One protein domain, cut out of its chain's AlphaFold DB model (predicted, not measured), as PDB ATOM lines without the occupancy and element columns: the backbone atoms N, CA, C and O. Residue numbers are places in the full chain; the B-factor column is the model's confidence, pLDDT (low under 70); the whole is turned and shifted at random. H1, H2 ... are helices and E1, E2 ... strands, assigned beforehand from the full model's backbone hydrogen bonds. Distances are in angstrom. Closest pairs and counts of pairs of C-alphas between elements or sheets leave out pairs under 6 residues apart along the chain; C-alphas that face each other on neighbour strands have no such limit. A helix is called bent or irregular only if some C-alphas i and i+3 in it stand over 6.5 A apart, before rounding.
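Overview. This is residues 81 to 159 and 416 to 447 of the 449 residues of an uncharacterized protein of Methanosarcinales archaeon (UniProt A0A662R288). A long helical hairpin, H2b with H3, reaches out from a body in which a ribbon of two strands, E1 and E2, packs through E2 on the arm H2a of a bent helix. H1 stands crosswise at the beginning of H2a, H4 packs across H2b, H5 packs beside E1, and the turn at the hairpin's far end, residues 130 to 135, sticks out free. The printed part has 111 residues with five named helices and two named strands, in the order E1 H1 H2 H3 E2 H4 H5; the sheet's order is E1 - E2, antiparallel, and the class is mostly helix. The whole is compact, with a radius of gyration of the C-alphas of 14.6 A, yet elongated, spanning 47 by 30 by 24 A.

Arrangement. Begin at the sheet, where E1, residues 83 to 90, and E2, residues 416 to 420, are antiparallel neighbours at 147 degrees between their directions. Look at N 85 and O 418, 2.8 A apart, and at N 416 and O 87, also 2.8 A apart, both within hydrogen-bond range. Next go to H2, residues 108 to 129, assigned as one helix by its hydrogen bonds but bent, with C-alphas 116 and 119 at 6.7 A; its arms H2a, residues 108 to 116, and H2b, residues 119 to 129, stand at a steep tilt of 46 degrees. H2a has 10 pairs of C-alphas within 8 A of E2, the closest being those of Ala 109 and Phe 418, 4.7 A apart. H1, residues 91 to 103, touches H2a with residues 97 to 101 alone, about perpendicular at 90 degrees; the closest C-alphas are those of Ala 101 and Leu 108, at 5.4 A. H5, residues 437 to 445, only just touches H2a, with 3 pairs of C-alphas within 8 A, the closest those of Val 116 and Val 441 at 6.1 A. The closest C-alphas of E1 and H5 are those of Val 89 and Pro 438, 6.3 A apart. Along the other arm, H2b and H3, residues 136 to 149, form a helical hairpin at a shallow tilt of 13 degrees, opposite ways; their closest C-alphas, of Ser 129 and Pro 136, are 7.1 A apart. H4, residues 424 to 430, touches H2b about perpendicular at 76 degrees, with the C-alphas of Ile 121 and Leu 428 closest at 6.8 A. H1 and H3 are apart. Each O i to N i+4 pair is within hydrogen-bond range in H1, H2b, H3, H4 and H5, and 4 of 5 are in H2a.

Along the chain. Find C-alpha 83 at (96.621, -7.697, 88.692); from there E1 runs 23.1 A to C-alpha 90, while E2, from 416 to 420, measures 12.6 A. H1, from 91 to 103, is 18.3 A long. H2a, from C-alpha 108 at (104.315, -7.970, 74.299) to 116, is 10.6 A long, and H2b, from 119 to 129, is 15.3 A. H3, from 136 to 149, is 19.7 A long. H4, from 424 to 430, measures 9.7 A, and H5, from 437, measures 12.8 A to C-alpha 445 at (118.144, -9.360, 77.242).

Size, cuts and confidence. Look for the two C-alphas farthest apart at Pro 132 and Glu 159, 48.0 A from each other. Residues 160 to 415 are not printed, and C-alphas 159 and 416 are 14.7 A apart across this cut, which falls in the link from H3 to E2. Of the links that are printed whole, no link is long. The mean pLDDT of the printed part is 83.7; residues 154 to 159, 430 to 435 and 447 are under 70, where the model's confidence is low.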
ATOM      1  N   GLU A  81      94.050 -14.797  91.250       90.81
ATOM      2  CA  GLU A  81      93.805 -13.383  90.960       90.81
ATOM      3  C   GLU A  81      94.914 -12.830  90.054       90.81
ATOM      4  O   GLU A  81      96.086 -13.152  90.225       90.81
ATOM      5  N   ARG A  82      94.565 -11.978  89.085       91.69
ATOM      6  CA  ARG A  82      95.529 -11.330  88.186       91.69
ATOM      7  C   ARG A  82      95.424  -9.820  88.344       91.69
ATOM      8  O   ARG A  82      94.351  -9.252  88.160       91.69
ATOM      9  N   VAL A  83      96.547  -9.163  88.622       91.44
ATOM     10  CA  VAL A  83      96.621  -7.697  88.692       91.44
ATOM     11  C   VAL A  83      97.404  -7.138  87.514       91.44
ATOM     12  O   VAL A  83      98.393  -7.727  87.078       91.44
ATOM     13  N   SER A  84      96.968  -5.988  87.001       92.00
ATOM     14  CA  SER A  84      97.699  -5.263  85.962       92.00
ATOM     15  C   SER A  84      98.920  -4.560  86.558       92.00
ATOM     16  O   SER A  84      98.846  -3.930  87.618       92.00
ATOM     17  N   ARG A  85     100.058  -4.671  85.875       90.44
ATOM     18  CA  ARG A  85     101.308  -3.988  86.194       90.44
ATOM     19  C   ARG A  85     101.845  -3.314  84.949       90.44
ATOM     20  O   ARG A  85     101.864  -3.905  83.876       90.44
ATOM     21  N   SER A  86     102.322  -2.093  85.137       90.62
ATOM     22  CA  SER A  86     102.988  -1.317  84.104       90.62
ATOM     23  C   SER A  86     104.409  -1.024  84.551       90.62
ATOM     24  O   SER A  86     104.624  -0.585  85.683       90.62
ATOM     25  N   ILE A  87     105.366  -1.278  83.671       89.06
ATOM     26  CA  ILE A  87     106.767  -0.911  83.861       89.06
ATOM     27  C   ILE A  87     107.190   0.018  82.736       89.06
ATOM     28  O   ILE A  87     106.676  -0.082  81.627       89.06
ATOM     29  N   ARG A  88     108.122   0.913  83.032       88.31
ATOM     30  CA  ARG A  88     108.741   1.791  82.046       88.31
ATOM     31  C   ARG A  88     110.126   1.238  81.734       88.31
ATOM     32  O   ARG A  88     110.867   0.941  82.671       88.31
ATOM     33  N   VAL A  89     110.441   1.060  80.457       86.62
ATOM     34  CA  VAL A  89     111.738   0.554  79.987       86.62
ATOM     35  C   VAL A  89     112.308   1.490  78.921       86.62
ATOM     36  O   VAL A  89     111.524   2.140  78.231       86.62
ATOM     37  N   PRO A  90     113.638   1.582  78.761       85.56
ATOM     38  CA  PRO A  90     114.235   2.336  77.658       85.56
ATOM     39  C   PRO A  90     113.704   1.870  76.294       85.56
ATOM     40  O   PRO A  90     113.472   0.671  76.106       85.56
ATOM     41  N   THR A  91     113.543   2.782  75.331       82.44
ATOM     42  CA  THR A  91     113.039   2.450  73.984       82.44
ATOM     43  C   THR A  91     113.826   1.324  73.290       82.44
ATOM     44  O   THR A  91     113.188   0.416  72.754       82.44
ATOM     45  N   PRO A  92     115.175   1.250  73.357       80.00
ATOM     46  CA  PRO A  92     115.917   0.110  72.803       80.00
ATOM     47  C   PRO A  92     115.490  -1.237  73.405       80.00
ATOM     48  O   PRO A  92     115.323  -2.227  72.694       80.00
ATOM     49  N   THR A  93     115.254  -1.272  74.718       84.12
ATOM     50  CA  THR A  93     114.752  -2.454  75.434       84.12
ATOM     51  C   THR A  93     113.333  -2.808  74.995       84.12
ATOM     52  O   THR A  93     113.037  -3.980  74.758       84.12
ATOM     53  N   TYR A  94     112.460  -1.808  74.845       86.06
ATOM     54  CA  TYR A  94     111.102  -1.998  74.333       86.06
ATOM     55  C   TYR A  94     111.105  -2.624  72.933       86.06
ATOM     56  O   TYR A  94     110.428  -3.627  72.705       86.06
ATOM     57  N   LEU A  95     111.920  -2.090  72.021       80.56
ATOM     58  CA  LEU A  95     112.010  -2.558  70.639       80.56
ATOM     59  C   LEU A  95     112.484  -4.014  70.531       80.56
ATOM     60  O   LEU A  95     111.904  -4.779  69.764       80.56
ATOM     61  N   LYS A  96     113.455  -4.443  71.351       83.12
ATOM     62  CA  LYS A  96     113.866  -5.863  71.419       83.12
ATOM     63  C   LYS A  96     112.714  -6.771  71.844       83.12
ATOM     64  O   LYS A  96     112.519  -7.848  71.288       83.12
ATOM     65  N   LEU A  97     111.938  -6.352  72.843       86.69
ATOM     66  CA  LEU A  97     110.800  -7.138  73.322       86.69
ATOM     67  C   LEU A  97     109.684  -7.215  72.273       86.69
ATOM     68  O   LEU A  97     109.079  -8.277  72.118       86.69
ATOM     69  N   VAL A  98     109.445  -6.130  71.532       84.56
ATOM     70  CA  VAL A  98     108.534  -6.100  70.379       84.56
ATOM     71  C   VAL A  98     109.011  -7.047  69.276       84.56
ATOM     72  O   VAL A  98     108.215  -7.820  68.745       84.56
ATOM     73  N   GLU A  99     110.307  -7.059  68.970       79.50
ATOM     74  CA  GLU A  99     110.885  -7.978  67.986       79.50
ATOM     75  C   GLU A  99     110.680  -9.448  68.391       79.50
ATOM     76  O   GLU A  99     110.270 -10.274  67.570       79.50
ATOM     77  N   ILE A 100     110.903  -9.782  69.668       84.69
ATOM     78  CA  ILE A 100     110.637 -11.124  70.208       84.69
ATOM     79  C   ILE A 100     109.145 -11.463  70.111       84.69
ATOM     80  O   ILE A 100     108.805 -12.582  69.721       84.69
ATOM     81  N   ALA A 101     108.264 -10.519  70.457       84.88
ATOM     82  CA  ALA A 101     106.812 -10.693  70.400       84.88
ATOM     83  C   ALA A 101     106.369 -11.053  68.981       84.88
ATOM     84  O   ALA A 101     105.664 -12.043  68.781       84.88
ATOM     85  N   PHE A 102     106.884 -10.314  67.998       78.56
ATOM     86  CA  PHE A 102     106.617 -10.544  66.589       78.56
ATOM     87  C   PHE A 102     107.139 -11.904  66.110       78.56
ATOM     88  O   PHE A 102     106.371 -12.707  65.585       78.56
ATOM     89  N   LYS A 103     108.423 -12.210  66.350       81.31
ATOM     90  CA  LYS A 103     109.047 -13.489  65.953       81.31
ATOM     91  C   LYS A 103     108.335 -14.709  66.541       81.31
ATOM     92  O   LYS A 103     108.355 -15.776  65.934       81.31
ATOM     93  N   LYS A 104     107.753 -14.566  67.735       84.75
ATOM     94  CA  LYS A 104     107.015 -15.629  68.431       84.75
ATOM     95  C   LYS A 104     105.506 -15.599  68.173       84.75
ATOM     96  O   LYS A 104     104.820 -16.477  68.685       84.75
ATOM     97  N   GLU A 105     104.998 -14.630  67.411       84.25
ATOM     98  CA  GLU A 105     103.565 -14.416  67.160       84.25
ATOM     99  C   GLU A 105     102.720 -14.319  68.451       84.25
ATOM    100  O   GLU A 105     101.629 -14.885  68.567       84.25
ATOM    101  N   VAL A 106     103.231 -13.598  69.453       86.69
ATOM    102  CA  VAL A 106     102.570 -13.378  70.751       86.69
ATOM    103  C   VAL A 106     102.501 -11.891  71.087       86.69
ATOM    104  O   VAL A 106     103.196 -11.074  70.495       86.69
ATOM    105  N   SER A 107     101.686 -11.519  72.076       87.56
ATOM    106  CA  SER A 107     101.665 -10.139  72.570       87.56
ATOM    107  C   SER A 107     102.932  -9.787  73.360       87.56
ATOM    108  O   SER A 107     103.558 -10.645  73.988       87.56
ATOM    109  N   LEU A 108     103.253  -8.493  73.435       87.94
ATOM    110  CA  LEU A 108     104.315  -7.970  74.299       87.94
ATOM    111  C   LEU A 108     104.115  -8.358  75.778       87.94
ATOM    112  O   LEU A 108     105.069  -8.704  76.476       87.94
ATOM    113  N   ALA A 109     102.863  -8.385  76.247       90.31
ATOM    114  CA  ALA A 109     102.527  -8.869  77.585       90.31
ATOM    115  C   ALA A 109     102.872 -10.360  77.759       90.31
ATOM    116  O   ALA A 109     103.393 -10.760  78.801       90.31
ATOM    117  N   SER A 110     102.631 -11.192  76.743       91.00
ATOM    118  CA  SER A 110     103.048 -12.597  76.737       91.00
ATOM    119  C   SER A 110     104.568 -12.748  76.710       91.00
ATOM    120  O   SER A 110     105.078 -13.610  77.421       91.00
ATOM    121  N   VAL A 111     105.318 -11.896  76.001       91.31
ATOM    122  CA  VAL A 111     106.794 -11.887  76.091       91.31
ATOM    123  C   VAL A 111     107.246 -11.596  77.518       91.31
ATOM    124  O   VAL A 111     108.019 -12.363  78.090       91.31
ATOM    125  N   MET A 112     106.710 -10.545  78.141       91.56
ATOM    126  CA  MET A 112     107.039 -10.210  79.528       91.56
ATOM    127  C   MET A 112     106.774 -11.373  80.488       91.56
ATOM    128  O   MET A 112     107.624 -11.694  81.319       91.56
ATOM    129  N   ARG A 113     105.620 -12.035  80.364       91.25
ATOM    130  CA  ARG A 113     105.261 -13.175  81.219       91.25
ATOM    131  C   ARG A 113     106.132 -14.399  80.963       91.25
ATOM    132  O   ARG A 113     106.716 -14.931  81.897       91.25
ATOM    133  N   THR A 114     106.208 -14.847  79.716       91.12
ATOM    134  CA  THR A 114     106.734 -16.176  79.366       91.12
ATOM    135  C   THR A 114     108.240 -16.189  79.153       91.12
ATOM    136  O   THR A 114     108.898 -17.169  79.487       91.12
ATOM    137  N   VAL A 115     108.789 -15.096  78.626       88.38
ATOM    138  CA  VAL A 115     110.201 -14.987  78.253       88.38
ATOM    139  C   VAL A 115     110.979 -14.334  79.388       88.38
ATOM    140  O   VAL A 115     111.948 -14.901  79.873       88.38
ATOM    141  N   VAL A 116     110.513 -13.191  79.899       89.38
ATOM    142  CA  VAL A 116     111.278 -12.433  80.901       89.38
ATOM    143  C   VAL A 116     111.050 -12.947  82.326       89.38
ATOM    144  O   VAL A 116     111.996 -13.302  83.029       89.38
ATOM    145  N   LEU A 117     109.797 -12.967  82.790       90.19
ATOM    146  CA  LEU A 117     109.479 -13.240  84.198       90.19
ATOM    147  C   LEU A 117     109.370 -14.735  84.511       90.19
ATOM    148  O   LEU A 117     109.795 -15.167  85.585       90.19
ATOM    149  N   GLY A 118     108.838 -15.523  83.578       91.00
ATOM    150  CA  GLY A 118     108.602 -16.959  83.715       91.00
ATOM    151  C   GLY A 118     109.839 -17.730  84.183       91.00
ATOM    152  O   GLY A 118     109.784 -18.354  85.246       91.00
ATOM    153  N   PRO A 119     110.991 -17.636  83.487       89.75
ATOM    154  CA  PRO A 119     112.212 -18.342  83.881       89.75
ATOM    155  C   PRO A 119     112.744 -17.919  85.254       89.75
ATOM    156  O   PRO A 119     113.304 -18.735  85.993       89.75
ATOM    157  N   VAL A 120     112.572 -16.643  85.615       87.12
ATOM    158  CA  VAL A 120     112.993 -16.114  86.918       87.12
ATOM    159  C   VAL A 120     112.145 -16.718  88.030       87.12
ATOM    160  O   VAL A 120     112.708 -17.244  88.989       87.12
ATOM    161  N   ILE A 121     110.819 -16.687  87.883       89.50
ATOM    162  CA  ILE A 121     109.873 -17.219  88.871       89.50
ATOM    163  C   ILE A 121     110.024 -18.736  88.993       89.50
ATOM    164  O   ILE A 121     110.148 -19.231  90.114       89.50
ATOM    165  N   LYS A 122     110.122 -19.464  87.871       91.38
ATOM    166  CA  LYS A 122     110.295 -20.925  87.874       91.38
ATOM    167  C   LYS A 122     111.516 -21.349  88.680       91.38
ATOM    168  O   LYS A 122     111.403 -22.182  89.570       91.38
ATOM    169  N   ARG A 123     112.655 -20.677  88.482       87.12
ATOM    170  CA  ARG A 123     113.879 -20.941  89.254       87.12
ATOM    171  C   ARG A 123     113.677 -20.762  90.761       87.12
ATOM    172  O   ARG A 123     114.356 -21.424  91.546       87.12
ATOM    173  N   VAL A 124     112.807 -19.848  91.194       85.62
ATOM    174  CA  VAL A 124     112.491 -19.697  92.625       85.62
ATOM    175  C   VAL A 124     111.626 -20.835  93.108       85.62
ATOM    176  O   VAL A 124     111.932 -21.395  94.153       85.62
ATOM    177  N   LEU A 125     110.578 -21.177  92.360       89.81
ATOM    178  CA  LEU A 125     109.690 -22.286  92.696       89.81
ATOM    179  C   LEU A 125     110.486 -23.594  92.813       89.81
ATOM    180  O   LEU A 125     110.399 -24.264  93.839       89.81
ATOM    181  N   ASP A 126     111.392 -23.860  91.869       89.88
ATOM    182  CA  ASP A 126     112.285 -25.020  91.903       89.88
ATOM    183  C   ASP A 126     113.173 -25.009  93.160       89.88
ATOM    184  O   ASP A 126     113.305 -26.018  93.855       89.88
ATOM    185  N   LYS A 127     113.738 -23.851  93.530       86.12
ATOM    186  CA  LYS A 127     114.506 -23.712  94.779       86.12
ATOM    187  C   LYS A 127     113.640 -23.950  96.014       86.12
ATOM    188  O   LYS A 127     114.114 -24.580  96.957       86.12
ATOM    189  N   LEU A 128     112.405 -23.455  96.032       86.50
ATOM    190  CA  LEU A 128     111.465 -23.659  97.134       86.50
ATOM    191  C   LEU A 128     111.082 -25.137  97.272       86.50
ATOM    192  O   LEU A 128     110.999 -25.618  98.398       86.50
ATOM    193  N   SER A 129     110.943 -25.872  96.164       89.19
ATOM    194  CA  SER A 129     110.617 -27.308  96.164       89.19
ATOM    195  C   SER A 129     111.673 -28.170  96.865       89.19
ATOM    196  O   SER A 129     111.354 -29.195  97.462       89.19
ATOM    197  N   SER A 130     112.934 -27.724  96.852       87.75
ATOM    198  CA  SER A 130     114.051 -28.421  97.500       87.75
ATOM    199  C   SER A 130     114.153 -28.181  99.013       87.75
ATOM    200  O   SER A 130     114.978 -28.809  99.680       87.75
ATOM    201  N   ARG A 131     113.348 -27.266  99.573       85.69
ATOM    202  CA  ARG A 131     113.445 -26.871 100.983       85.69
ATOM    203  C   ARG A 131     112.571 -27.756 101.873       85.69
ATOM    204  O   ARG A 131     111.369 -27.846 101.625       85.69
ATOM    205  N   PRO A 132     113.121 -28.350 102.948       87.00
ATOM    206  CA  PRO A 132     112.370 -29.263 103.806       87.00
ATOM    207  C   PRO A 132     111.264 -28.569 104.612       87.00
ATOM    208  O   PRO A 132     110.315 -29.228 105.032       87.00
ATOM    209  N   GLU A 133     111.362 -27.257 104.837       88.31
ATOM    210  CA  GLU A 133     110.356 -26.484 105.572       88.31
ATOM    211  C   GLU A 133     109.127 -26.133 104.720       88.31
ATOM    212  O   GLU A 133     108.099 -25.729 105.267       88.31
ATOM    213  N   VAL A 134     109.212 -26.258 103.390       89.50
ATOM    214  CA  VAL A 134     108.113 -25.936 102.472       89.50
ATOM    215  C   VAL A 134     107.141 -27.105 102.394       89.50
ATOM    216  O   VAL A 134     107.522 -28.254 102.196       89.50
ATOM    217  N   VAL A 135     105.850 -26.808 102.517       92.44
ATOM    218  CA  VAL A 135     104.783 -27.802 102.424       92.44
ATOM    219  C   VAL A 135     104.489 -28.114 100.952       92.44
ATOM    220  O   VAL A 135     103.967 -27.236 100.258       92.44
ATOM    221  N   PRO A 136     104.718 -29.359 100.479       92.88
ATOM    222  CA  PRO A 136     104.615 -29.694  99.055       92.88
ATOM    223  C   PRO A 136     103.244 -29.401  98.443       92.88
ATOM    224  O   PRO A 136     103.158 -28.860  97.346       92.88
ATOM    225  N   GLU A 137     102.161 -29.689  99.173       93.44
ATOM    226  CA  GLU A 137     100.790 -29.449  98.700       93.44
ATOM    227  C   GLU A 137     100.513 -27.958  98.446       93.44
ATOM    228  O   GLU A 137      99.847 -27.604  97.476       93.44
ATOM    229  N   ARG A 138     101.041 -27.065  99.295       92.31
ATOM    230  CA  ARG A 138     100.850 -25.613  99.155       92.31
ATOM    231  C   ARG A 138     101.678 -25.058  98.004       92.31
ATOM    232  O   ARG A 138     101.173 -24.240  97.243       92.31
ATOM    233  N   LEU A 139     102.910 -25.543  97.847       92.75
ATOM    234  CA  LEU A 139     103.744 -25.192  96.701       92.75
ATOM    235  C   LEU A 139     103.112 -25.660  95.384       92.75
ATOM    236  O   LEU A 139     103.036 -24.868  94.455       92.75
ATOM    237  N   SER A 140     102.558 -26.876  95.342       93.88
ATOM    238  CA  SER A 140     101.901 -27.422  94.142       93.88
ATOM    239  C   SER A 140     100.743 -26.538  93.655       93.88
ATOM    240  O   SER A 140     100.523 -26.408  92.456       93.88
ATOM    241  N   ARG A 141     100.003 -25.890  94.570       93.94
ATOM    242  CA  ARG A 141      98.943 -24.928  94.205       93.94
ATOM    243  C   ARG A 141      99.511 -23.652  93.579       93.94
ATOM    244  O   ARG A 141      98.940 -23.144  92.622       93.94
ATOM    245  N   VAL A 142     100.632 -23.152  94.100       93.06
ATOM    246  CA  VAL A 142     101.337 -21.987  93.536       93.06
ATOM    247  C   VAL A 142     101.942 -22.326  92.172       93.06
ATOM    248  O   VAL A 142     101.853 -21.522  91.248       93.06
ATOM    249  N   GLU A 143     102.512 -23.522  92.021       94.56
ATOM    250  CA  GLU A 143     103.021 -24.030  90.745       94.56
ATOM    251  C   GLU A 143     101.902 -24.178  89.715       94.56
ATOM    252  O   GLU A 143     102.075 -23.748  88.584       94.56
ATOM    253  N   ALA A 144     100.725 -24.682  90.098       94.38
ATOM    254  CA  ALA A 144      99.581 -24.767  89.190       94.38
ATOM    255  C   ALA A 144      99.152 -23.388  88.654       94.38
ATOM    256  O   ALA A 144      98.895 -23.249  87.461       94.38
ATOM    257  N   VAL A 145      99.130 -22.359  89.510       94.38
ATOM    258  CA  VAL A 145      98.878 -20.972  89.077       94.38
ATOM    259  C   VAL A 145      99.988 -20.455  88.165       94.38
ATOM    260  O   VAL A 145      99.720 -19.692  87.242       94.38
ATOM    261  N   PHE A 146     101.238 -20.846  88.416       95.12
ATOM    262  CA  PHE A 146     102.361 -20.444  87.577       95.12
ATOM    263  C   PHE A 146     102.221 -21.015  86.170       95.12
ATOM    264  O   PHE A 146     102.303 -20.243  85.220       95.12
ATOM    265  N   GLU A 147     101.969 -22.320  86.053       94.62
ATOM    266  CA  GLU A 147     101.812 -22.994  84.762       94.62
ATOM    267  C   GLU A 147     100.636 -22.401  83.963       94.62
ATOM    268  O   GLU A 147     100.819 -22.079  82.795       94.62
ATOM    269  N   ASP A 148      99.485 -22.134  84.599       93.12
ATOM    270  CA  ASP A 148      98.346 -21.431  83.970       93.12
ATOM    271  C   ASP A 148      98.710 -20.011  83.499       93.12
ATOM    272  O   ASP A 148      98.334 -19.570  82.414       93.12
ATOM    273  N   TRP A 149      99.463 -19.265  84.309       93.31
ATOM    274  CA  TRP A 149      99.787 -17.873  84.009       93.31
ATOM    275  C   TRP A 149     100.813 -17.705  82.878       93.31
ATOM    276  O   TRP A 149     100.766 -16.691  82.167       93.31
ATOM    277  N   ILE A 150     101.734 -18.662  82.714       93.50
ATOM    278  CA  ILE A 150     102.731 -18.648  81.635       93.50
ATOM    279  C   ILE A 150     102.210 -19.223  80.317       93.50
ATOM    280  O   ILE A 150     102.954 -19.220  79.335       93.50
ATOM    281  N   GLU A 151     100.970 -19.714  80.257       89.12
ATOM    282  CA  GLU A 151     100.400 -20.125  78.980       89.12
ATOM    283  C   GLU A 151     100.349 -18.917  78.026       89.12
ATOM    284  O   GLU A 151      99.814 -17.855  78.370       89.12
ATOM    285  N   PRO A 152     100.950 -19.026  76.826       77.50
ATOM    286  CA  PRO A 152     100.998 -17.913  75.899       77.50
ATOM    287  C   PRO A 152      99.597 -17.629  75.362       77.50
ATOM    288  O   PRO A 152      98.987 -18.447  74.677       77.50
ATOM    289  N   GLU A 153      99.102 -16.421  75.613       77.19
ATOM    290  CA  GLU A 153      97.928 -15.926  74.904       77.19
ATOM    291  C   GLU A 153      98.307 -15.668  73.444       77.19
ATOM    292  O   GLU A 153      99.167 -14.827  73.152       77.19
ATOM    293  N   SER A 154      97.660 -16.392  72.527       67.50
ATOM    294  CA  SER A 154      97.774 -16.129  71.098       67.50
ATOM    295  C   SER A 154      97.169 -14.760  70.805       67.50
ATOM    296  O   SER A 154      95.959 -14.566  70.948       67.50
ATOM    297  N   ALA A 155      97.992 -13.815  70.373       64.06
ATOM    298  CA  ALA A 155      97.533 -12.506  69.947       64.06
ATOM    299  C   ALA A 155      98.139 -12.207  68.580       64.06
ATOM    300  O   ALA A 155      99.350 -12.080  68.444       64.06
ATOM    301  N   LYS A 156      97.282 -12.049  67.568       58.75
ATOM    302  CA  LYS A 156      97.679 -11.542  66.247       58.75
ATOM    303  C   LYS A 156      97.795 -10.019  66.290       58.75
ATOM    304  O   LYS A 156      97.119  -9.330  65.528       58.75
ATOM    305  N   GLN A 157      98.573  -9.482  67.224       57.38
ATOM    306  CA  GLN A 157      98.864  -8.056  67.207       57.38
ATOM    307  C   GLN A 157      99.923  -7.834  66.125       57.38
ATOM    308  O   GLN A 157     101.051  -8.295  66.258       57.38
ATOM    309  N   ARG A 158      99.505  -7.245  65.001       53.69
ATOM    310  CA  ARG A 158     100.360  -7.078  63.816       53.69
ATOM    311  C   ARG A 158     101.222  -5.820  63.873       53.69
ATOM    312  O   ARG A 158     102.185  -5.728  63.126       53.69
ATOM    313  N   GLU A 159     100.878  -4.868  64.736       60.19
ATOM    314  CA  GLU A 159     101.473  -3.531  64.740       60.19
ATOM    315  C   GLU A 159     101.684  -3.026  66.173       60.19
ATOM    316  O   GLU A 159     100.846  -3.250  67.057       60.19
ATOM    317  N   ILE A 416     105.321  -0.809  79.260       88.25
ATOM    318  CA  ILE A 416     104.845  -2.165  79.012       88.25
ATOM    319  C   ILE A 416     103.872  -2.546  80.113       88.25
ATOM    320  O   ILE A 416     104.236  -2.573  81.293       88.25
ATOM    321  N   THR A 417     102.645  -2.878  79.720       90.12
ATOM    322  CA  THR A 417     101.605  -3.361  80.627       90.12
ATOM    323  C   THR A 417     101.408  -4.863  80.465       90.12
ATOM    324  O   THR A 417     101.276  -5.374  79.356       90.12
ATOM    325  N   PHE A 418     101.373  -5.578  81.584       91.44
ATOM    326  CA  PHE A 418     101.127  -7.015  81.641       91.44
ATOM    327  C   PHE A 418     100.357  -7.371  82.913       91.44
ATOM    328  O   PHE A 418     100.300  -6.597  83.867       91.44
ATOM    329  N   THR A 419      99.757  -8.557  82.945       92.56
ATOM    330  CA  THR A 419      99.089  -9.076  84.141       92.56
ATOM    331  C   THR A 419      99.993 -10.054  84.881       92.56
ATOM    332  O   THR A 419     100.750 -10.805  84.264       92.56
ATOM    333  N   ILE A 420      99.927 -10.053  86.211       92.62
ATOM    334  CA  ILE A 420     100.681 -10.968  87.074       92.62
ATOM    335  C   ILE A 420      99.846 -11.363  88.296       92.62
ATOM    336  O   ILE A 420      99.190 -10.494  88.878       92.62
ATOM    337  N   PRO A 421      99.868 -12.638  88.717       92.56
ATOM    338  CA  PRO A 421      99.316 -13.028  90.000       92.56
ATOM    339  C   PRO A 421      99.999 -12.307  91.165       92.56
ATOM    340  O   PRO A 421     101.233 -12.322  91.246       92.56
ATOM    341  N   PRO A 422      99.245 -11.688  92.098       88.00
ATOM    342  CA  PRO A 422      99.815 -10.961  93.230       88.00
ATOM    343  C   PRO A 422     100.837 -11.772  94.021       88.00
ATOM    344  O   PRO A 422     101.807 -11.205  94.516       88.00
ATOM    345  N   ILE A 423     100.657 -13.094  94.089       87.69
ATOM    346  CA  ILE A 423     101.536 -14.019  94.806       87.69
ATOM    347  C   ILE A 423     102.959 -14.082  94.234       87.69
ATOM    348  O   ILE A 423     103.905 -14.348  94.974       87.69
ATOM    349  N   PHE A 424     103.149 -13.774  92.948       89.00
ATOM    350  CA  PHE A 424     104.473 -13.766  92.319       89.00
ATOM    351  C   PHE A 424     105.242 -12.470  92.546       89.00
ATOM    352  O   PHE A 424     106.467 -12.472  92.448       89.00
ATOM    353  N   ILE A 425     104.574 -11.378  92.921       85.12
ATOM    354  CA  ILE A 425     105.251 -10.112  93.229       85.12
ATOM    355  C   ILE A 425     106.184 -10.278  94.445       85.12
ATOM    356  O   ILE A 425     107.361  -9.939  94.335       85.12
ATOM    357  N   PRO A 426     105.741 -10.862  95.577       79.44
ATOM    358  CA  PRO A 426     106.635 -11.208  96.673       79.44
ATOM    359  C   PRO A 426     107.757 -12.179  96.299       79.44
ATOM    360  O   PRO A 426     108.877 -12.017  96.778       79.44
ATOM    361  N   ILE A 427     107.491 -13.165  95.432       81.06
ATOM    362  CA  ILE A 427     108.525 -14.098  94.948       81.06
ATOM    363  C   ILE A 427     109.620 -13.328  94.208       81.06
ATOM    364  O   ILE A 427     110.800 -13.496  94.518       81.06
ATOM    365  N   LEU A 428     109.237 -12.431  93.298       78.00
ATOM    366  CA  LEU A 428     110.164 -11.556  92.582       78.00
ATOM    367  C   LEU A 428     110.940 -10.647  93.545       78.00
ATOM    368  O   LEU A 428     112.163 -10.585  93.456       78.00
ATOM    369  N   ASN A 429     110.264 -10.033  94.521       73.00
ATOM    370  CA  ASN A 429     110.902  -9.175  95.523       73.00
ATOM    371  C   ASN A 429     111.889  -9.945  96.420       73.00
ATOM    372  O   ASN A 429     112.926  -9.408  96.795       73.00
ATOM    373  N   SER A 430     111.601 -11.207  96.753       66.81
ATOM    374  CA  SER A 430     112.460 -12.037  97.616       66.81
ATOM    375  C   SER A 430     113.788 -12.436  96.963       66.81
ATOM    376  O   SER A 430     114.762 -12.726  97.656       66.81
ATOM    377  N   LEU A 431     113.843 -12.429  95.629       59.47
ATOM    378  CA  LEU A 431     115.069 -12.630  94.855       59.47
ATOM    379  C   LEU A 431     115.914 -11.367  94.722       59.47
ATOM    380  O   LEU A 431     117.072 -11.430  94.302       59.47
ATOM    381  N   GLN A 432     115.306 -10.217  94.969       57.75
ATOM    382  CA  GLN A 432     115.879  -8.936  94.644       57.75
ATOM    383  C   GLN A 432     116.617  -8.422  95.874       57.75
ATOM    384  O   GLN A 432     116.025  -7.905  96.814       57.75
ATOM    385  N   GLU A 433     117.947  -8.507  95.825       53.25
ATOM    386  CA  GLU A 433     118.862  -7.621  96.555       53.25
ATOM    387  C   GLU A 433     118.597  -6.142  96.153       53.25
ATOM    388  O   GLU A 433     119.455  -5.485  95.573       53.25
ATOM    389  N   ASN A 434     117.380  -5.627  96.372       50.66
ATOM    390  CA  ASN A 434     116.870  -4.298  96.001       50.66
ATOM    391  C   ASN A 434     116.753  -3.955  94.498       50.66
ATOM    392  O   ASN A 434     116.626  -2.781  94.160       50.66
ATOM    393  N   LYS A 435     116.776  -4.927  93.584       61.12
ATOM    394  CA  LYS A 435     116.641  -4.674  92.131       61.12
ATOM    395  C   LYS A 435     115.174  -4.599  91.706       61.12
ATOM    396  O   LYS A 435     114.379  -5.313  92.287       61.12
ATOM    397  N   GLN A 436     114.792  -3.767  90.740       72.50
ATOM    398  CA  GLN A 436     113.394  -3.644  90.285       72.50
ATOM    399  C   GLN A 436     113.100  -4.565  89.080       72.50
ATOM    400  O   GLN A 436     114.009  -5.162  88.507       72.50
ATOM    401  N   ILE A 437     111.824  -4.717  88.688       77.56
ATOM    402  CA  ILE A 437     111.434  -5.493  87.489       77.56
ATOM    403  C   ILE A 437     112.149  -5.004  86.209       77.56
ATOM    404  O   ILE A 437     112.614  -5.870  85.470       77.56
ATOM    405  N   PRO A 438     112.304  -3.688  85.943       78.56
ATOM    406  CA  PRO A 438     113.091  -3.205  84.803       78.56
ATOM    407  C   PRO A 438     114.511  -3.793  84.744       78.56
ATOM    408  O   PRO A 438     114.913  -4.305  83.704       78.56
ATOM    409  N   ASP A 439     115.215  -3.878  85.876       79.44
ATOM    410  CA  ASP A 439     116.564  -4.463  85.934       79.44
ATOM    411  C   ASP A 439     116.590  -5.954  85.547       79.44
ATOM    412  O   ASP A 439     117.628  -6.485  85.143       79.44
ATOM    413  N   LEU A 440     115.481  -6.680  85.747       77.25
ATOM    414  CA  LEU A 440     115.363  -8.078  85.324       77.25
ATOM    415  C   LEU A 440     115.196  -8.186  83.813       77.25
ATOM    416  O   LEU A 440     115.777  -9.093  83.222       77.25
ATOM    417  N   VAL A 441     114.433  -7.270  83.217       80.50
ATOM    418  CA  VAL A 441     114.252  -7.183  81.764       80.50
ATOM    419  C   VAL A 441     115.604  -6.963  81.095       80.50
ATOM    420  O   VAL A 441     115.997  -7.758  80.247       80.50
ATOM    421  N   GLU A 442     116.352  -5.949  81.533       77.44
ATOM    422  CA  GLU A 442     117.661  -5.620  80.956       77.44
ATOM    423  C   GLU A 442     118.648  -6.782  81.089       77.44
ATOM    424  O   GLU A 442     119.246  -7.216  80.107       77.44
ATOM    425  N   ARG A 443     118.757  -7.383  82.281       77.75
ATOM    426  CA  ARG A 443     119.647  -8.540  82.475       77.75
ATOM    427  C   ARG A 443     119.258  -9.761  81.668       77.75
ATOM    428  O   ARG A 443     120.126 -10.589  81.407       77.75
ATOM    429  N   TYR A 444     117.968  -9.957  81.415       76.25
ATOM    430  CA  TYR A 444     117.519 -11.073  80.599       76.25
ATOM    431  C   TYR A 444     118.000 -10.883  79.165       76.25
ATOM    432  O   TYR A 444     118.649 -11.769  78.618       76.25
ATOM    433  N   LEU A 445     117.756  -9.697  78.608       75.19
ATOM    434  CA  LEU A 445     118.144  -9.360  77.242       75.19
ATOM    435  C   LEU A 445     119.668  -9.396  77.050       75.19
ATOM    436  O   LEU A 445     120.123  -9.828  76.002       75.19
ATOM    437  N   GLN A 446     120.450  -9.068  78.084       73.56
ATOM    438  CA  GLN A 446     121.916  -9.191  78.072       73.56
ATOM    439  C   GLN A 446     122.448 -10.633  78.224       73.56
ATOM    440  O   GLN A 446     123.650 -10.850  78.107       73.56
ATOM    441  N   LYS A 447     121.609 -11.620  78.580       64.56
ATOM    442  CA  LYS A 447     122.029 -13.011  78.867       64.56
ATOM    443  C   LYS A 447     121.607 -14.043  77.823       64.56
ATOM    444  O   LYS A 447     122.054 -15.183  77.926       64.56
TER     445      LYS A 447